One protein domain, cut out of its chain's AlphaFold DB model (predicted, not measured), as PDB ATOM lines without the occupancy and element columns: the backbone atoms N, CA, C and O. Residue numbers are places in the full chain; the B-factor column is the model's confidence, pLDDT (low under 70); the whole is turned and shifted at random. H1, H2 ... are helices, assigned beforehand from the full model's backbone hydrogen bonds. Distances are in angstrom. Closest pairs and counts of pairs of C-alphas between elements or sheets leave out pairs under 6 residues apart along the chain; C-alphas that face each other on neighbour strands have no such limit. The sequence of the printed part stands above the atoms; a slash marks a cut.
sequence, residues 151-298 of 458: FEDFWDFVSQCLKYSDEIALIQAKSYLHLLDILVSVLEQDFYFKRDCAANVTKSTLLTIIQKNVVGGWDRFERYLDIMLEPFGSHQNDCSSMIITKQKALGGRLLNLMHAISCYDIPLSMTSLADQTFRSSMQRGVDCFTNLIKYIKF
ATOM      1  N   PHE A 151       0.894  46.905 116.885       84.38
ATOM      2  CA  PHE A 151       1.842  45.792 116.973       84.38
ATOM      3  C   PHE A 151       1.204  44.593 117.673       84.38
ATOM      4  O   PHE A 151       0.441  44.755 118.624       84.38
ATOM      5  N   GLU A 152       1.537  43.383 117.215       84.00
ATOM      6  CA  GLU A 152       0.958  42.154 117.773       84.00
ATOM      7  C   GLU A 152       1.373  41.948 119.228       84.00
ATOM      8  O   GLU A 152       0.553  41.617 120.071       84.00
ATOM      9  N   ASP A 153       2.639  42.158 119.555       87.50
ATOM     10  CA  ASP A 153       3.137  42.124 120.922       87.50
ATOM     11  C   ASP A 153       4.375  43.025 121.042       87.50
ATOM     12  O   ASP A 153       4.825  43.663 120.081       87.50
ATOM     13  N   PHE A 154       4.949  43.092 122.244       92.38
ATOM     14  CA  PHE A 154       6.184  43.843 122.458       92.38
ATOM     15  C   PHE A 154       7.310  43.370 121.527       92.38
ATOM     16  O   PHE A 154       8.058  44.191 121.000       92.38
ATOM     17  N   TRP A 155       7.445  42.062 121.310       92.62
ATOM     18  CA  TRP A 155       8.528  41.495 120.511       92.62
ATOM     19  C   TRP A 155       8.341  41.724 119.011       92.62
ATOM     20  O   TRP A 155       9.345  41.855 118.313       92.62
ATOM     21  N   ASP A 156       7.109  41.843 118.522       90.81
ATOM     22  CA  ASP A 156       6.804  42.330 117.178       90.81
ATOM     23  C   ASP A 156       7.298  43.774 117.012       90.81
ATOM     24  O   ASP A 156       8.094  44.055 116.112       90.81
ATOM     25  N   PHE A 157       6.987  44.663 117.964       91.94
ATOM     26  CA  PHE A 157       7.535  46.024 117.964       91.94
ATOM     27  C   PHE A 157       9.077  46.036 117.990       91.94
ATOM     28  O   PHE A 157       9.706  46.740 117.191       91.94
ATOM     29  N   VAL A 158       9.713  45.225 118.850       94.12
ATOM     30  CA  VAL A 158      11.183  45.085 118.872       94.12
ATOM     31  C   VAL A 158      11.706  44.589 117.521       94.12
ATOM     32  O   VAL A 158      12.699  45.119 117.025       94.12
ATOM     33  N   SER A 159      11.041  43.609 116.903       91.94
ATOM     34  CA  SER A 159      11.416  43.072 115.593       91.94
ATOM     35  C   SER A 159      11.436  44.166 114.531       91.94
ATOM     36  O   SER A 159      12.429  44.297 113.818       91.94
ATOM     37  N   GLN A 160      10.401  45.004 114.475       88.44
ATOM     38  CA  GLN A 160      10.329  46.117 113.525       88.44
ATOM     39  C   GLN A 160      11.410  47.177 113.774       88.44
ATOM     40  O   GLN A 160      11.948  47.749 112.831       88.44
ATOM     41  N   CYS A 161      11.775  47.423 115.035       89.94
ATOM     42  CA  CYS A 161      12.836  48.371 115.385       89.94
ATOM     43  C   CYS A 161      14.243  47.868 115.024       89.94
ATOM     44  O   CYS A 161      15.119  48.661 114.663       89.94
ATOM     45  N   LEU A 162      14.494  46.567 115.201       89.50
ATOM     46  CA  LEU A 162      15.818  45.962 115.041       89.50
ATOM     47  C   LEU A 162      16.082  45.433 113.628       89.50
ATOM     48  O   LEU A 162      17.245  45.247 113.266       89.50
ATOM     49  N   LYS A 163      15.039  45.231 112.818       82.69
ATOM     50  CA  LYS A 163      15.190  44.922 111.395       82.69
ATOM     51  C   LYS A 163      15.803  46.112 110.661       82.69
ATOM     52  O   LYS A 163      15.344  47.249 110.766       82.69
ATOM     53  N   TYR A 164      16.861  45.837 109.907       64.44
ATOM     54  CA  TYR A 164      17.386  46.779 108.930       64.44
ATOM     55  C   TYR A 164      16.490  46.709 107.694       64.44
ATOM     56  O   TYR A 164      16.394  45.656 107.070       64.44
ATOM     57  N   SER A 165      15.818  47.805 107.357       58.22
ATOM     58  CA  SER A 165      15.080  47.910 106.103       58.22
ATOM     59  C   SER A 165      15.387  49.250 105.453       58.22
ATOM     60  O   SER A 165      15.158  50.299 106.057       58.22
ATOM     61  N   ASP A 166      15.871  49.198 104.211       57.16
ATOM     62  CA  ASP A 166      15.986  50.364 103.328       57.16
ATOM     63  C   ASP A 166      14.604  51.005 103.050       57.16
ATOM     64  O   ASP A 166      14.532  52.136 102.573       57.16
ATOM     65  N   GLU A 167      13.499  50.321 103.385       48.88
ATOM     66  CA  GLU A 167      12.119  50.804 103.228       48.88
ATOM     67  C   GLU A 167      11.685  51.761 104.352       48.88
ATOM     68  O   GLU A 167      10.769  52.565 104.162       48.88
ATOM     69  N   ILE A 168      12.324  51.714 105.530       58.38
ATOM     70  CA  ILE A 168      11.985  52.609 106.642       58.38
ATOM     71  C   ILE A 168      12.790  53.902 106.489       58.38
ATOM     72  O   ILE A 168      14.007  53.926 106.677       58.38
ATOM     73  N   ALA A 169      12.100  55.012 106.210       67.81
ATOM     74  CA  ALA A 169      12.718  56.335 106.190       67.81
ATOM     75  C   ALA A 169      13.532  56.577 107.479       67.81
ATOM     76  O   ALA A 169      13.055  56.309 108.581       67.81
ATOM     77  N   LEU A 170      14.744  57.129 107.348       73.75
ATOM     78  CA  LEU A 170      15.718  57.310 108.440       73.75
ATOM     79  C   LEU A 170      15.117  57.892 109.740       73.75
ATOM     80  O   LEU A 170      15.486  57.477 110.840       73.75
ATOM     81  N   ILE A 171      14.176  58.840 109.621       72.88
ATOM     82  CA  ILE A 171      13.441  59.399 110.768       72.88
ATOM     83  C   ILE A 171      12.624  58.340 111.475       72.88
ATOM     84  O   ILE A 171      12.691  58.245 112.694       72.88
ATOM     85  N   GLN A 172      11.828  57.581 110.729       79.38
ATOM     86  CA  GLN A 172      10.900  56.619 111.298       79.38
ATOM     87  C   GLN A 172      11.668  55.560 112.093       79.38
ATOM     88  O   GLN A 172      11.313  55.267 113.234       79.38
ATOM     89  N   ALA A 173      12.784  55.082 111.537       81.31
ATOM     90  CA  ALA A 173      13.697  54.180 112.229       81.31
ATOM     91  C   ALA A 173      14.238  54.816 113.518       81.31
ATOM     92  O   ALA A 173      14.225  54.190 114.578       81.31
ATOM     93  N   LYS A 174      14.663  56.086 113.471       84.75
ATOM     94  CA  LYS A 174      15.119  56.803 114.668       84.75
ATOM     95  C   LYS A 174      14.013  56.927 115.724       84.75
ATOM     96  O   LYS A 174      14.278  56.617 116.883       84.75
ATOM     97  N   SER A 175      12.805  57.352 115.358       88.31
ATOM     98  CA  SER A 175      11.685  57.532 116.290       88.31
ATOM     99  C   SER A 175      11.285  56.212 116.958       88.31
ATOM    100  O   SER A 175      11.131  56.161 118.179       88.31
ATOM    101  N   TYR A 176      11.238  55.116 116.195       90.00
ATOM    102  CA  TYR A 176      11.002  53.772 116.729       90.00
ATOM    103  C   TYR A 176      12.110  53.337 117.692       90.00
ATOM    104  O   TYR A 176      11.823  52.866 118.791       90.00
ATOM    105  N   LEU A 177      13.379  53.588 117.356       92.06
ATOM    106  CA  LEU A 177      14.498  53.305 118.258       92.06
ATOM    107  C   LEU A 177      14.499  54.179 119.517       92.06
ATOM    108  O   LEU A 177      15.017  53.751 120.546       92.06
ATOM    109  N   HIS A 178      13.958  55.398 119.463       93.81
ATOM    110  CA  HIS A 178      13.768  56.250 120.641       93.81
ATOM    111  C   HIS A 178      12.704  55.660 121.565       93.81
ATOM    112  O   HIS A 178      12.928  55.555 122.770       93.81
ATOM    113  N   LEU A 179      11.580  55.216 121.003       94.94
ATOM    114  CA  LEU A 179      10.541  54.553 121.778       94.94
ATOM    115  C   LEU A 179      11.036  53.230 122.377       94.94
ATOM    116  O   LEU A 179      10.858  53.002 123.571       94.94
ATOM    117  N   LEU A 180      11.731  52.399 121.594       96.12
ATOM    118  CA  LEU A 180      12.327  51.161 122.093       96.12
ATOM    119  C   LEU A 180      13.325  51.429 123.225       96.12
ATOM    120  O   LEU A 180      13.314  50.723 124.226       96.12
ATOM    121  N   ASP A 181      14.153  52.467 123.112       97.44
ATOM    122  CA  ASP A 181      15.077  52.867 124.176       97.44
ATOM    123  C   ASP A 181      14.355  53.210 125.489       97.44
ATOM    124  O   ASP A 181      14.788  52.785 126.564       97.44
ATOM    125  N   ILE A 182      13.215  53.904 125.421       96.75
ATOM    126  CA  ILE A 182      12.380  54.180 126.597       96.75
ATOM    127  C   ILE A 182      11.827  52.878 127.176       96.75
ATOM    128  O   ILE A 182      11.995  52.642 128.368       96.75
ATOM    129  N   LEU A 183      11.224  52.017 126.352       96.56
ATOM    130  CA  LEU A 183      10.633  50.757 126.815       96.56
ATOM    131  C   LEU A 183      11.684  49.835 127.449       96.56
ATOM    132  O   LEU A 183      11.470  49.326 128.546       96.56
ATOM    133  N   VAL A 184      12.860  49.687 126.831       97.38
ATOM    134  CA  VAL A 184      13.988  48.934 127.411       97.38
ATOM    135  C   VAL A 184      14.435  49.560 128.734       97.38
ATOM    136  O   VAL A 184      14.675  48.838 129.700       97.38
ATOM    137  N   SER A 185      14.497  50.891 128.821       97.75
ATOM    138  CA  SER A 185      14.848  51.587 130.066       97.75
ATOM    139  C   SER A 185      13.802  51.377 131.166       97.75
ATOM    140  O   SER A 185      14.166  51.256 132.337       97.75
ATOM    141  N   VAL A 186      12.514  51.299 130.813       96.62
ATOM    142  CA  VAL A 186      11.434  50.943 131.747       96.62
ATOM    143  C   VAL A 186      11.647  49.525 132.277       96.62
ATOM    144  O   VAL A 186      11.601  49.330 133.489       96.62
ATOM    145  N   LEU A 187      11.948  48.555 131.404       96.62
ATOM    146  CA  LEU A 187      12.223  47.167 131.802       96.62
ATOM    147  C   LEU A 187      13.462  47.053 132.708       96.62
ATOM    148  O   LEU A 187      13.434  46.339 133.712       96.62
ATOM    149  N   GLU A 188      14.539  47.777 132.393       96.19
ATOM    150  CA  GLU A 188      15.757  47.815 133.213       96.19
ATOM    151  C   GLU A 188      15.496  48.416 134.602       96.19
ATOM    152  O   GLU A 188      15.959  47.865 135.605       96.19
ATOM    153  N   GLN A 189      14.739  49.518 134.692       95.56
ATOM    154  CA  GLN A 189      14.374  50.107 135.984       95.56
ATOM    155  C   GLN A 189      13.409  49.224 136.773       95.56
ATOM    156  O   GLN A 189      13.566  49.090 137.986       95.56
ATOM    157  N   ASP A 190      12.434  48.601 136.111       95.06
ATOM    158  CA  ASP A 190      11.518  47.656 136.749       95.06
ATOM    159  C   ASP A 190      12.280  46.499 137.407       95.06
ATOM    160  O   ASP A 190      12.068  46.196 138.583       95.06
ATOM    161  N   PHE A 191      13.234  45.909 136.684       94.12
ATOM    162  CA  PHE A 191      14.134  44.907 137.244       94.12
ATOM    163  C   PHE A 191      14.979  45.469 138.393       94.12
ATOM    164  O   PHE A 191      15.071  44.838 139.445       94.12
ATOM    165  N   TYR A 192      15.550  46.669 138.236       92.62
ATOM    166  CA  TYR A 192      16.355  47.309 139.277       92.62
ATOM    167  C   TYR A 192      15.595  47.447 140.605       92.62
ATOM    168  O   TYR A 192      16.165  47.167 141.656       92.62
ATOM    169  N   PHE A 193      14.307  47.804 140.570       90.44
ATOM    170  CA  PHE A 193      13.463  47.893 141.771       90.44
ATOM    171  C   PHE A 193      13.050  46.533 142.357       90.44
ATOM    172  O   PHE A 193      12.574  46.473 143.489       90.44
ATOM    173  N   LYS A 194      13.194  45.441 141.599       91.12
ATOM    174  CA  LYS A 194      12.764  44.086 141.987       91.12
ATOM    175  C   LYS A 194      13.927  43.150 142.335       91.12
ATOM    176  O   LYS A 194      13.677  42.073 142.872       91.12
ATOM    177  N   ARG A 195      15.178  43.545 142.070       88.12
ATOM    178  CA  ARG A 195      16.382  42.696 142.183       88.12
ATOM    179  C   ARG A 195      16.718  42.217 143.601       88.12
ATOM    180  O   ARG A 195      17.477  41.264 143.751       88.12
ATOM    181  N   ASP A 196      16.163  42.837 144.637       84.50
ATOM    182  CA  ASP A 196      16.549  42.540 146.025       84.50
ATOM    183  C   ASP A 196      16.150  41.126 146.477       84.50
ATOM    184  O   ASP A 196      16.739  40.579 147.407       84.50
ATOM    185  N   CYS A 197      15.167  40.491 145.825       82.25
ATOM    186  CA  CYS A 197      14.848  39.091 146.089       82.25
ATOM    187  C   CYS A 197      14.286  38.365 144.862       82.25
ATOM    188  O   CYS A 197      13.557  38.935 144.048       82.25
ATOM    189  N   ALA A 198      14.556  37.058 144.770       84.62
ATOM    190  CA  ALA A 198      14.098  36.222 143.658       84.62
ATOM    191  C   ALA A 198      12.569  36.267 143.468       84.62
ATOM    192  O   ALA A 198      12.084  36.327 142.341       84.62
ATOM    193  N   ALA A 199      11.800  36.313 144.562       86.75
ATOM    194  CA  ALA A 199      10.340  36.394 144.508       86.75
ATOM    195  C   ALA A 199       9.835  37.679 143.825       86.75
ATOM    196  O   ALA A 199       8.823  37.647 143.125       86.75
ATOM    197  N   ASN A 200      10.537  38.802 143.980       88.88
ATOM    198  CA  ASN A 200      10.189  40.043 143.290       88.88
ATOM    199  C   ASN A 200      10.639  40.016 141.828       88.88
ATOM    200  O   ASN A 200       9.877  40.449 140.967       88.88
ATOM    201  N   VAL A 201      11.812  39.444 141.536       89.50
ATOM    202  CA  VAL A 201      12.301  39.267 140.157       89.50
ATOM    203  C   VAL A 201      11.333  38.429 139.320       89.50
ATOM    204  O   VAL A 201      11.083  38.766 138.170       89.50
ATOM    205  N   THR A 202      10.690  37.400 139.890       86.88
ATOM    206  CA  THR A 202       9.659  36.626 139.159       86.88
ATOM    207  C   THR A 202       8.442  37.451 138.718       86.88
ATOM    208  O   THR A 202       7.674  36.999 137.873       86.88
ATOM    209  N   LYS A 203       8.269  38.662 139.264       88.94
ATOM    210  CA  LYS A 203       7.213  39.616 138.901       88.94
ATOM    211  C   LYS A 203       7.712  40.714 137.956       88.94
ATOM    212  O   LYS A 203       7.005  41.704 137.773       88.94
ATOM    213  N   SER A 204       8.936  40.626 137.433       90.56
ATOM    214  CA  SER A 204       9.471  41.604 136.482       90.56
ATOM    215  C   SER A 204       8.649  41.638 135.197       90.56
ATOM    216  O   SER A 204       8.272  40.588 134.683       90.56
ATOM    217  N   THR A 205       8.423  42.835 134.653       90.81
ATOM    218  CA  THR A 205       7.635  43.031 133.424       90.81
ATOM    219  C   THR A 205       8.240  42.271 132.241       90.81
ATOM    220  O   THR A 205       7.516  41.712 131.432       90.81
ATOM    221  N   LEU A 206       9.570  42.120 132.175       90.94
ATOM    222  CA  LEU A 206      10.198  41.305 131.125       90.94
ATOM    223  C   LEU A 206       9.694  39.847 131.122       90.94
ATOM    224  O   LEU A 206       9.583  39.238 130.068       90.94
ATOM    225  N   LEU A 207       9.377  39.270 132.284       89.25
ATOM    226  CA  LEU A 207       8.914  37.882 132.363       89.25
ATOM    227  C   LEU A 207       7.451  37.710 131.956       89.25
ATOM    228  O   LEU A 207       7.055  36.585 131.654       89.25
ATOM    229  N   THR A 208       6.654  38.784 131.949       86.31
ATOM    230  CA  THR A 208       5.265  38.733 131.466       86.31
ATOM    231  C   THR A 208       5.214  38.703 129.941       86.31
ATOM    232  O   THR A 208       4.338  38.053 129.385       86.31
ATOM    233  N   ILE A 209       6.205  39.305 129.277       87.38
ATOM    234  CA  ILE A 209       6.329  39.345 127.810       87.38
ATOM    235  C   ILE A 209       7.165  38.191 127.224       87.38
ATOM    236  O   ILE A 209       7.282  38.074 126.007       87.38
ATOM    237  N   ILE A 210       7.768  37.328 128.051       87.56
ATOM    238  CA  ILE A 210       8.446  36.100 127.599       87.56
ATOM    239  C   ILE A 210       7.506  34.911 127.811       87.56
ATOM    240  O   ILE A 210       7.078  34.617 128.929       87.56
ATOM    241  N   GLN A 211       7.233  34.185 126.729       83.44
ATOM    242  CA  GLN A 211       6.375  33.011 126.721       83.44
ATOM    243  C   GLN A 211       6.994  31.878 127.540       83.44
ATOM    244  O   GLN A 211       8.181  31.558 127.434       83.44
ATOM    245  N   LYS A 212       6.148  31.236 128.345       82.50
ATOM    246  CA  LYS A 212       6.500  30.013 129.063       82.50
ATOM    247  C   LYS A 212       6.406  28.814 128.127       82.50
ATOM    248  O   LYS A 212       5.536  28.750 127.260       82.50
ATOM    249  N   ASN A 213       7.274  27.834 128.335       78.88
ATOM    250  CA  ASN A 213       7.170  26.538 127.685       78.88
ATOM    251  C   ASN A 213       5.930  25.763 128.188       78.88
ATOM    252  O   ASN A 213       5.248  26.170 129.130       78.88
ATOM    253  N   VAL A 214       5.670  24.595 127.594       76.88
ATOM    254  CA  VAL A 214       4.525  23.724 127.942       76.88
ATOM    255  C   VAL A 214       4.526  23.294 129.420       76.88
ATOM    256  O   VAL A 214       3.475  23.018 129.988       76.88
ATOM    257  N   VAL A 215       5.696  23.259 130.060       79.19
ATOM    258  CA  VAL A 215       5.896  22.872 131.468       79.19
ATOM    259  C   VAL A 215       5.879  24.102 132.400       79.19
ATOM    260  O   VAL A 215       6.067  23.981 133.606       79.19
ATOM    261  N   GLY A 216       5.631  25.302 131.868       74.12
ATOM    262  CA  GLY A 216       5.588  26.554 132.623       74.12
ATOM    263  C   GLY A 216       6.954  27.190 132.911       74.12
ATOM    264  O   GLY A 216       7.003  28.191 133.627       74.12
ATOM    265  N   GLY A 217       8.045  26.637 132.376       79.12
ATOM    266  CA  GLY A 217       9.403  27.165 132.510       79.12
ATOM    267  C   GLY A 217       9.775  28.149 131.400       79.12
ATOM    268  O   GLY A 217       9.266  28.068 130.285       79.12
ATOM    269  N   TRP A 218      10.692  29.066 131.694       83.19
ATOM    270  CA  TRP A 218      11.264  29.974 130.702       83.19
ATOM    271  C   TRP A 218      12.645  29.472 130.261       83.19
ATOM    272  O   TRP A 218      13.678  29.785 130.862       83.19
ATOM    273  N   ASP A 219      12.651  28.633 129.230       83.12
ATOM    274  CA  ASP A 219      13.855  28.005 128.676       83.12
ATOM    275  C   ASP A 219      13.892  27.989 127.139       83.12
ATOM    276  O   ASP A 219      14.845  27.467 126.567       83.12
ATOM    277  N   ARG A 220      12.894  28.572 126.460       86.31
ATOM    278  CA  ARG A 220      12.835  28.697 124.994       86.31
ATOM    279  C   ARG A 220      13.051  30.148 124.590       86.31
ATOM    280  O   ARG A 220      12.146  30.969 124.705       86.31
ATOM    281  N   PHE A 221      14.259  30.455 124.137       92.00
ATOM    282  CA  PHE A 221      14.699  31.809 123.809       92.00
ATOM    283  C   PHE A 221      14.905  32.048 122.316       92.00
ATOM    284  O   PHE A 221      15.149  33.186 121.934       92.00
ATOM    285  N   GLU A 222      14.784  31.016 121.479       90.56
ATOM    286  CA  GLU A 222      15.077  31.064 120.038       90.56
ATOM    287  C   GLU A 222      14.390  32.244 119.332       90.56
ATOM    288  O   GLU A 222      15.085  33.083 118.769       90.56
ATOM    289  N   ARG A 223      13.060  32.398 119.473       91.12
ATOM    290  CA  ARG A 223      12.298  33.527 118.888       91.12
ATOM    291  C   ARG A 223      12.883  34.890 119.277       91.12
ATOM    292  O   ARG A 223      13.018  35.776 118.438       91.12
ATOM    293  N   TYR A 224      13.209  35.069 120.553       94.25
ATOM    294  CA  TYR A 224      13.686  36.347 121.088       94.25
ATOM    295  C   TYR A 224      15.127  36.630 120.672       94.25
ATOM    296  O   TYR A 224      15.472  37.763 120.343       94.25
ATOM    297  N   LEU A 225      15.966  35.595 120.656       95.62
ATOM    298  CA  LEU A 225      17.341  35.677 120.183       95.62
ATOM    299  C   LEU A 225      17.388  35.974 118.687       95.62
ATOM    300  O   LEU A 225      18.201  36.794 118.276       95.62
ATOM    301  N   ASP A 226      16.491  35.404 117.886       93.00
ATOM    302  CA  ASP A 226      16.408  35.726 116.463       93.00
ATOM    303  C   ASP A 226      16.123  37.207 116.213       93.00
ATOM    304  O   ASP A 226      16.732  37.812 115.333       93.00
ATOM    305  N   ILE A 227      15.268  37.813 117.036       93.75
ATOM    306  CA  ILE A 227      14.973  39.245 116.975       93.75
ATOM    307  C   ILE A 227      16.171  40.081 117.454       93.75
ATOM    308  O   ILE A 227      16.603  41.006 116.768       93.75
ATOM    309  N   MET A 228      16.730  39.773 118.630       95.38
ATOM    310  CA  MET A 228      17.801  40.574 119.242       95.38
ATOM    311  C   MET A 228      19.137  40.485 118.495       95.38
ATOM    312  O   MET A 228      19.940  41.416 118.577       95.38
ATOM    313  N   LEU A 229      19.397  39.371 117.805       93.56
ATOM    314  CA  LEU A 229      20.641  39.129 117.072       93.56
ATOM    315  C   LEU A 229      20.597  39.626 115.623       93.56
ATOM    316  O   LEU A 229      21.640  39.655 114.968       93.56
ATOM    317  N   GLU A 230      19.433  40.060 115.132       90.19
ATOM    318  CA  GLU A 230      19.262  40.609 113.782       90.19
ATOM    319  C   GLU A 230      20.276  41.721 113.443       90.19
ATOM    320  O   GLU A 230      20.956  41.604 112.419       90.19
ATOM    321  N   PRO A 231      20.521  42.724 114.315       89.12
ATOM    322  CA  PRO A 231      21.465  43.809 114.023       89.12
ATOM    323  C   PRO A 231      22.937  43.377 113.953       89.12
ATOM    324  O   PRO A 231      23.811  44.165 113.601       89.12
ATOM    325  N   PHE A 232      23.265  42.154 114.370       88.94
ATOM    326  CA  PHE A 232      24.645  41.672 114.450       88.94
ATOM    327  C   PHE A 232      25.076  40.882 113.206       88.94
ATOM    328  O   PHE A 232      26.255  40.541 113.088       88.94
ATOM    329  N   GLY A 233      24.153  40.607 112.280       81.12
ATOM    330  CA  GLY A 233      24.412  39.842 111.060       81.12
ATOM    331  C   GLY A 233      25.381  40.511 110.073       81.12
ATOM    332  O   GLY A 233      25.539  41.731 110.030       81.12
ATOM    333  N   SER A 234      26.020  39.687 109.237       60.53
ATOM    334  CA  SER A 234      27.092  40.075 108.303       60.53
ATOM    335  C   SER A 234      26.682  41.076 107.218       60.53
ATOM    336  O   SER A 234      27.542  41.771 106.686       60.53
ATOM    337  N   HIS A 235      25.389  41.187 106.905       57.25
ATOM    338  CA  HIS A 235      24.867  42.085 105.866       57.25
ATOM    339  C   HIS A 235      24.895  43.576 106.253       57.25
ATOM    340  O   HIS A 235      24.569  44.421 105.429       57.25
ATOM    341  N   GLN A 236      25.293  43.911 107.487       56.31
ATOM    342  CA  GLN A 236      25.252  45.277 108.027       56.31
ATOM    343  C   GLN A 236      26.643  45.887 108.289       56.31
ATOM    344  O   GLN A 236      26.743  46.968 108.870       56.31
ATOM    345  N   ASN A 237      27.731  45.206 107.907       47.84
ATOM    346  CA  ASN A 237      29.097  45.630 108.247       47.84
ATOM    347  C   ASN A 237      29.609  46.838 107.441       47.84
ATOM    348  O   ASN A 237      30.501  47.530 107.929       47.84
ATOM    349  N   ASP A 238      29.012  47.143 106.285       47.81
ATOM    350  CA  ASP A 238      29.459  48.246 105.417       47.81
ATOM    351  C   ASP A 238      28.741  49.578 105.673       47.81
ATOM    352  O   ASP A 238      29.132  50.617 105.137       47.81
ATOM    353  N   CYS A 239      27.723  49.597 106.537       46.53
ATOM    354  CA  CYS A 239      27.013  50.821 106.884       46.53
ATOM    355  C   CYS A 239      27.241  51.157 108.361       46.53
ATOM    356  O   CYS A 239      26.523  50.705 109.250       46.53
ATOM    357  N   SER A 240      28.241  51.998 108.641       52.25
ATOM    358  CA  SER A 240      28.457  52.639 109.950       52.25
ATOM    359  C   SER A 240      27.368  53.688 110.245       52.25
ATOM    360  O   SER A 240      27.655  54.833 110.609       52.25
ATOM    361  N   SER A 241      26.097  53.337 110.050       71.81
ATOM    362  CA  SER A 241      24.991  54.221 110.379       71.81
ATOM    363  C   SER A 241      24.814  54.245 111.900       71.81
ATOM    364  O   SER A 241      24.848  53.219 112.582       71.81
ATOM    365  N   MET A 242      24.613  55.441 112.459       79.38
ATOM    366  CA  MET A 242      24.279  55.638 113.878       79.38
ATOM    367  C   MET A 242      23.107  54.739 114.326       79.38
ATOM    368  O   MET A 242      23.045  54.319 115.481       79.38
ATOM    369  N   ILE A 243      22.204  54.422 113.391       83.81
ATOM    370  CA  ILE A 243      21.048  53.542 113.571       83.81
ATOM    371  C   ILE A 243      21.484  52.115 113.901       83.81
ATOM    372  O   ILE A 243      21.063  51.606 114.935       83.81
ATOM    373  N   ILE A 244      22.369  51.506 113.107       85.62
ATOM    374  CA  ILE A 244      22.841  50.131 113.350       85.62
ATOM    375  C   ILE A 244      23.549  50.038 114.705       85.62
ATOM    376  O   ILE A 244      23.318  49.106 115.478       85.62
ATOM    377  N   THR A 245      24.367  51.034 115.053       87.88
ATOM    378  CA  THR A 245      25.018  51.081 116.372       87.88
ATOM    379  C   THR A 245      23.991  51.143 117.506       87.88
ATOM    380  O   THR A 245      24.150  50.441 118.509       87.88
ATOM    381  N   LYS A 246      22.920  51.933 117.351       90.06
ATOM    382  CA  LYS A 246      21.830  52.026 118.334       90.06
ATOM    383  C   LYS A 246      21.004  50.734 118.398       90.06
ATOM    384  O   LYS A 246      20.682  50.295 119.499       90.06
ATOM    385  N   GLN A 247      20.737  50.083 117.266       91.62
ATOM    386  CA  GLN A 247      20.073  48.775 117.196       91.62
ATOM    387  C   GLN A 247      20.876  47.699 117.938       91.62
ATOM    388  O   GLN A 247      20.337  47.041 118.828       91.62
ATOM    389  N   LYS A 248      22.183  47.577 117.658       92.62
ATOM    390  CA  LYS A 248      23.088  46.661 118.376       92.62
ATOM    391  C   LYS A 248      23.109  46.951 119.879       92.62
ATOM    392  O   LYS A 248      23.031  46.029 120.688       92.62
ATOM    393  N   ALA A 249      23.155  48.229 120.266       93.50
ATOM    394  CA  ALA A 249      23.120  48.627 121.672       93.50
ATOM    395  C   ALA A 249      21.821  48.203 122.376       93.50
ATOM    396  O   ALA A 249      21.877  47.705 123.501       93.50
ATOM    397  N   LEU A 250      20.665  48.362 121.727       95.88
ATOM    398  CA  LEU A 250      19.366  47.980 122.287       95.88
ATOM    399  C   LEU A 250      19.186  46.458 122.355       95.88
ATOM    400  O   LEU A 250      18.797  45.951 123.406       95.88
ATOM    401  N   GLY A 251      19.556  45.724 121.299       95.62
ATOM    402  CA  GLY A 251      19.562  44.255 121.314       95.62
ATOM    403  C   GLY A 251      20.472  43.696 122.413       95.62
ATOM    404  O   GLY A 251      20.067  42.832 123.191       95.62
ATOM    405  N   GLY A 252      21.671  44.267 122.566       95.69
ATOM    406  CA  GLY A 252      22.587  43.920 123.651       95.69
ATOM    407  C   GLY A 252      22.027  44.226 125.043       95.69
ATOM    408  O   GLY A 252      22.203  43.432 125.965       95.69
ATOM    409  N   ARG A 253      21.329  45.353 125.234       97.06
ATOM    410  CA  ARG A 253      20.687  45.692 126.521       97.06
ATOM    411  C   ARG A 253      19.593  44.703 126.910       97.06
ATOM    412  O   ARG A 253      19.595  44.249 128.050       97.06
ATOM    413  N   LEU A 254      18.727  44.319 125.973       97.12
ATOM    414  CA  LEU A 254      17.700  43.300 126.211       97.12
ATOM    415  C   LEU A 254      18.324  41.956 126.613       97.12
ATOM    416  O   LEU A 254      17.931  41.374 127.624       97.12
ATOM    417  N   LEU A 255      19.361  41.510 125.898       96.75
ATOM    418  CA  LEU A 255      20.075  40.275 126.231       96.75
ATOM    419  C   LEU A 255      20.749  40.346 127.611       96.75
ATOM    420  O   LEU A 255      20.673  39.400 128.395       96.75
ATOM    421  N   ASN A 256      21.375  41.478 127.940       95.88
ATOM    422  CA  ASN A 256      21.960  41.714 129.261       95.88
ATOM    423  C   ASN A 256      20.903  41.679 130.375       95.88
ATOM    424  O   ASN A 256      21.184  41.177 131.461       95.88
ATOM    425  N   LEU A 257      19.697  42.191 130.122       95.56
ATOM    426  CA  LEU A 257      18.601  42.141 131.084       95.56
ATOM    427  C   LEU A 257      18.099  40.702 131.290       95.56
ATOM    428  O   LEU A 257      17.926  40.280 132.433       95.56
ATOM    429  N   MET A 258      17.943  39.925 130.212       94.69
ATOM    430  CA  MET A 258      17.613  38.495 130.302       94.69
ATOM    431  C   MET A 258      18.676  37.723 131.090       94.69
ATOM    432  O   MET A 258      18.337  36.936 131.973       94.69
ATOM    433  N   HIS A 259      19.956  38.004 130.831       92.62
ATOM    434  CA  HIS A 259      21.059  37.452 131.609       92.62
ATOM    435  C   HIS A 259      20.938  37.812 133.098       92.62
ATOM    436  O   HIS A 259      20.977  36.924 133.947       92.62
ATOM    437  N   ALA A 260      20.743  39.090 133.427       92.12
ATOM    438  CA  ALA A 260      20.657  39.548 134.812       92.12
ATOM    439  C   ALA A 260      19.517  38.867 135.589       92.12
ATOM    440  O   ALA A 260      19.695  38.504 136.749       92.12
ATOM    441  N   ILE A 261      18.369  38.642 134.943       91.56
ATOM    442  CA  ILE A 261      17.249  37.896 135.530       91.56
ATOM    443  C   ILE A 261      17.589  36.404 135.678       91.56
ATOM    444  O   ILE A 261      17.221  35.793 136.680       91.56
ATOM    445  N   SER A 262      18.324  35.815 134.730       89.06
ATOM    446  CA  SER A 262      18.743  34.404 134.785       89.06
ATOM    447  C   SER A 262      19.770  34.080 135.872       89.06
ATOM    448  O   SER A 262      19.950  32.914 136.212       89.06
ATOM    449  N   CYS A 263      20.403  35.095 136.467       85.75
ATOM    450  CA  CYS A 263      21.241  34.922 137.654       85.75
ATOM    451  C   CYS A 263      20.443  34.529 138.910       85.75
ATOM    452  O   CYS A 263      21.044  34.178 139.921       85.75
ATOM    453  N   TYR A 264      19.110  34.606 138.869       84.00
ATOM    454  CA  TYR A 264      18.235  34.118 139.929       84.00
ATOM    455  C   TYR A 264      17.777  32.698 139.566       84.00
ATOM    456  O   TYR A 264      17.317  32.467 138.454       84.00
ATOM    457  N   ASP A 265      17.849  31.751 140.503       65.00
ATOM    458  CA  ASP A 265      17.632  30.311 140.240       65.00
ATOM    459  C   ASP A 265      16.219  29.926 139.745       65.00
ATOM    460  O   ASP A 265      15.976  28.780 139.367       65.00
ATOM    461  N   ILE A 266      15.262  30.856 139.769       70.38
ATOM    462  CA  ILE A 266      13.829  30.587 139.584       70.38
ATOM    463  C   ILE A 266      13.274  31.065 138.227       70.38
ATOM    464  O   ILE A 266      12.506  30.311 137.628       70.38
ATOM    465  N   PRO A 267      13.580  32.276 137.712       72.31
ATOM    466  CA  PRO A 267      12.815  32.816 136.595       72.31
ATOM    467  C   PRO A 267      13.335  32.431 135.206       72.31
ATOM    468  O   PRO A 267      12.529  32.320 134.298       72.31
ATOM    469  N   LEU A 268      14.640  32.241 134.987       82.62
ATOM    470  CA  LEU A 268      15.185  31.957 133.649       82.62
ATOM    471  C   LEU A 268      16.340  30.965 133.726       82.62
ATOM    472  O   LEU A 268      17.240  31.104 134.549       82.62
ATOM    473  N   SER A 269      16.360  29.990 132.817       85.75
ATOM    474  CA  SER A 269      17.475  29.045 132.737       85.75
ATOM    475  C   SER A 269      18.707  29.699 132.105       85.75
ATOM    476  O   SER A 269      18.808  29.791 130.882       85.75
ATOM    477  N   MET A 270      19.681  30.085 132.933       86.31
ATOM    478  CA  MET A 270      20.955  30.656 132.479       86.31
ATOM    479  C   MET A 270      21.707  29.728 131.506       86.31
ATOM    480  O   MET A 270      22.191  30.170 130.468       86.31
ATOM    481  N   THR A 271      21.732  28.415 131.778       85.00
ATOM    482  CA  THR A 271      22.359  27.439 130.866       85.00
ATOM    483  C   THR A 271      21.679  27.425 129.496       85.00
ATOM    484  O   THR A 271      22.367  27.412 128.480       85.00
ATOM    485  N   SER A 272      20.343  27.433 129.462       89.00
ATOM    486  CA  SER A 272      19.594  27.405 128.199       89.00
ATOM    487  C   SER A 272      19.759  28.713 127.428       89.00
ATOM    488  O   SER A 272      19.913  28.686 126.210       89.00
ATOM    489  N   LEU A 273      19.793  29.849 128.137       93.00
ATOM    490  CA  LEU A 273      20.045  31.161 127.546       93.00
ATOM    491  C   LEU A 273      21.432  31.222 126.898       93.00
ATOM    492  O   LEU A 273      21.533  31.621 125.739       93.00
ATOM    493  N   ALA A 274      22.486  30.800 127.603       91.94
ATOM    494  CA  ALA A 274      23.849  30.792 127.072       91.94
ATOM    495  C   ALA A 274      23.991  29.869 125.850       91.94
ATOM    496  O   ALA A 274      24.477  30.304 124.806       91.94
ATOM    497  N   ASP A 275      23.502  28.631 125.945       91.69
ATOM    498  CA  ASP A 275      23.569  27.644 124.861       91.69
ATOM    499  C   ASP A 275      22.833  28.122 123.597       91.69
ATOM    500  O   ASP A 275      23.398  28.122 122.500       91.69
ATOM    501  N   GLN A 276      21.597  28.612 123.739       94.69
ATOM    502  CA  GLN A 276      20.825  29.123 122.604       94.69
ATOM    503  C   GLN A 276      21.413  30.421 122.040       94.69
ATOM    504  O   GLN A 276      21.420  30.593 120.821       94.69
ATOM    505  N   THR A 277      21.960  31.308 122.879       96.44
ATOM    506  CA  THR A 277      22.632  32.540 122.421       96.44
ATOM    507  C   THR A 277      23.871  32.206 121.597       96.44
ATOM    508  O   THR A 277      24.047  32.739 120.498       96.44
ATOM    509  N   PHE A 278      24.716  31.294 122.089       94.81
ATOM    510  CA  PHE A 278      25.898  30.836 121.365       94.81
ATOM    511  C   PHE A 278      25.504  30.186 120.034       94.81
ATOM    512  O   PHE A 278      26.007  30.577 118.985       94.81
ATOM    513  N   ARG A 279      24.543  29.254 120.043       94.25
ATOM    514  CA  ARG A 279      24.077  28.581 118.823       94.25
ATOM    515  C   ARG A 279      23.522  29.564 117.793       94.25
ATOM    516  O   ARG A 279      23.945  29.519 116.640       94.25
ATOM    517  N   SER A 280      22.614  30.448 118.200       94.81
ATOM    518  CA  SER A 280      21.922  31.376 117.294       94.81
ATOM    519  C   SER A 280      22.884  32.407 116.697       94.81
ATOM    520  O   SER A 280      22.859  32.670 115.495       94.81
ATOM    521  N   SER A 281      23.809  32.943 117.501       94.69
ATOM    522  CA  SER A 281      24.844  33.856 116.993       94.69
ATOM    523  C   SER A 281      25.825  33.153 116.052       94.69
ATOM    524  O   SER A 281      26.155  33.688 114.997       94.69
ATOM    525  N   MET A 282      26.236  31.921 116.365       92.56
ATOM    526  CA  MET A 282      27.131  31.141 115.510       92.56
ATOM    527  C   MET A 282      26.484  30.700 114.191       92.56
ATOM    528  O   MET A 282      27.176  30.667 113.170       92.56
ATOM    529  N   GLN A 283      25.176  30.413 114.181       92.56
ATOM    530  CA  GLN A 283      24.398  30.163 112.958       92.56
ATOM    531  C   GLN A 283      24.414  31.375 112.015       92.56
ATOM    532  O   GLN A 283      24.530  31.202 110.803       92.56
ATOM    533  N   ARG A 284      24.385  32.592 112.572       90.19
ATOM    534  CA  ARG A 284      24.495  33.865 111.835       90.19
ATOM    535  C   ARG A 284      25.934  34.231 111.451       90.19
ATOM    536  O   ARG A 284      26.152  35.141 110.659       90.19
ATOM    537  N   GLY A 285      26.923  33.504 111.969       90.19
ATOM    538  CA  GLY A 285      28.332  33.622 111.604       90.19
ATOM    539  C   GLY A 285      29.237  34.088 112.744       90.19
ATOM    540  O   GLY A 285      28.804  34.638 113.751       90.19
ATOM    541  N   VAL A 286      30.547  33.883 112.566       89.94
ATOM    542  CA  VAL A 286      31.556  34.228 113.584       89.94
ATOM    543  C   VAL A 286      31.576  35.731 113.868       89.94
ATOM    544  O   VAL A 286      31.689  36.112 115.026       89.94
ATOM    545  N   ASP A 287      31.391  36.579 112.851       88.38
ATOM    546  CA  ASP A 287      31.299  38.035 113.037       88.38
ATOM    547  C   ASP A 287      30.102  38.456 113.885       88.38
ATOM    548  O   ASP A 287      30.215  39.383 114.685       88.38
ATOM    549  N   CYS A 288      28.964  37.769 113.742       90.94
ATOM    550  CA  CYS A 288      27.790  38.025 114.569       90.94
ATOM    551  C   CYS A 288      28.120  37.770 116.039       90.94
ATOM    552  O   CYS A 288      27.866  38.625 116.886       90.94
ATOM    553  N   PHE A 289      28.738  36.625 116.339       93.56
ATOM    554  CA  PHE A 289      29.159  36.290 117.697       93.56
ATOM    555  C   PHE A 289      30.200  37.277 118.243       93.56
ATOM    556  O   PHE A 289      30.024  37.814 119.334       93.56
ATOM    557  N   THR A 290      31.262  37.582 117.494       90.38
ATOM    558  CA  THR A 290      32.318  38.479 117.993       90.38
ATOM    559  C   THR A 290      31.847  39.920 118.157       90.38
ATOM    560  O   THR A 290      32.278  40.600 119.091       90.38
ATOM    561  N   ASN A 291      30.930  40.394 117.306       90.19
ATOM    562  CA  ASN A 291      30.285  41.687 117.497       90.19
ATOM    563  C   ASN A 291      29.336  41.677 118.696       90.19
ATOM    564  O   ASN A 291      29.361  42.637 119.459       90.19
ATOM    565  N   LEU A 292      28.558  40.609 118.903       94.25
ATOM    566  CA  LEU A 292      27.659  40.472 120.052       94.25
ATOM    567  C   LEU A 292      28.404  40.586 121.384       94.25
ATOM    568  O   LEU A 292      27.962  41.318 122.268       94.25
ATOM    569  N   ILE A 293      29.552  39.912 121.511       93.31
ATOM    570  CA  ILE A 293      30.357  39.921 122.742       93.31
ATOM    571  C   ILE A 293      30.711  41.350 123.190       93.31
ATOM    572  O   ILE A 293      30.707  41.622 124.387       93.31
ATOM    573  N   LYS A 294      30.918  42.295 122.261       90.50
ATOM    574  CA  LYS A 294      31.215  43.709 122.583       90.50
ATOM    575  C   LYS A 294      30.078  44.425 123.322       90.50
ATOM    576  O   LYS A 294      30.315  45.453 123.948       90.50
ATOM    577  N   TYR A 295      28.853  43.909 123.229       93.94
ATOM    578  CA  TYR A 295      27.657  44.495 123.834       93.94
ATOM    579  C   TYR A 295      27.180  43.731 125.075       93.94
ATOM    580  O   TYR A 295      26.219  44.156 125.718       93.94
ATOM    581  N   ILE A 296      27.846  42.635 125.447       93.88
ATOM    582  CA  ILE A 296      27.571  41.910 126.687       93.88
ATOM    583  C   ILE A 296      28.341  42.573 127.831       93.88
ATOM    584  O   ILE A 296      29.556  42.736 127.773       93.88
ATOM    585  N   LYS A 297      27.621  42.965 128.885       89.69
ATOM    586  CA  LYS A 297      28.179  43.674 130.049       89.69
ATOM    587  C   LYS A 297      28.682  42.740 131.146       89.69
ATOM    588  O   LYS A 297      29.417  43.178 132.023       89.69
ATOM    589  N   PHE A 298      28.247  41.484 131.132       87.62
ATOM    590  CA  PHE A 298      28.511  40.533 132.203       87.62
ATOM    591  C   PHE A 298      29.572  39.523 131.777       87.62
ATOM    592  O   PHE A 298      29.292  38.624 130.983       87.62
TER     593      PHE A 298
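This is residues 151 to 298 of the 458 residues of an uncharacterized protein of Absidia repens (UniProt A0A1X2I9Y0). Three long helices, H2, H6 and H7, make a row with H6 in the middle; H2 and H6 lie side by side, while H7 folds back from the end of H6 and draws away from it. H1 and H5 pack on one side of this row, and H8 folds back from H7 on the other side. The 148 printed residues, 151 to 298, hold eight named helices, H1 to H8 in chain order, and no named strand: the class is all helix. The whole is compact, with a radius of gyration of the C-alphas of 15.2 A and spans of 44 by 30 by 28 A.

Find C-alpha 154 at (6.184, 43.843, 122.458); H1 runs from there to residue 162. H2, residues 170 to 194, begins at (15.718, 57.310, 108.440) and is 36.2 A long. Next come H3, residues 198 to 201, H4, residues 205 to 208, and H5, residues 222 to 228. H6, residues 242 to 262, is 30.3 A long, and H7, residues 270 to 284, is 21.2 A. H8, residues 286 to 293, ends at C-alpha 293, (30.357, 39.921, 122.742).

Start at the hubs, H2 and H6, touching four helices each. They touch at a shallow tilt of 20 degrees, the same way; their closest C-alphas, Glu 188 and Leu 257, are 6.7 A apart. H1 touches residues 173 to 180 of H2, with C-alphas 161 and 176 closest at 5.9 A, at a steep tilt of 46 degrees. H4 touches residues 187 to 191 of H2, C-alphas 187 and 206 being closest at 6.2 A; H3 and H2 only just touch, with 3 pairs of C-alphas within 8 A, and only at the corner, where C-alphas 194 and 200 are closest at 5.0 A. H5 and H6 form a helical hairpin, with C-alphas 228 and 251 closest at 4.6 A. H5 also touches residues 276 to 280 of H7, with C-alphas 225 and 277 closest at 6.5 A. The hairpin H7 and H8 has its closest C-alphas, 281 and 289, 5.0 A apart. H2 and H7 are apart. In H1, H2, H5, H6, H7 and H8 every O i to N i+4 pair is within hydrogen-bond range; H3 and H4 are too short for such a pair.

Look for the two farthest C-alphas at Ala 199 and Asp 238, 45.1 A apart. The printed part has no cut. The links H4 to H5 and H5 to H6 are long, 13 residues each. The mean pLDDT of the printed part is 86.3; residues 164 to 169, 234 to 240 and 265 are under 70.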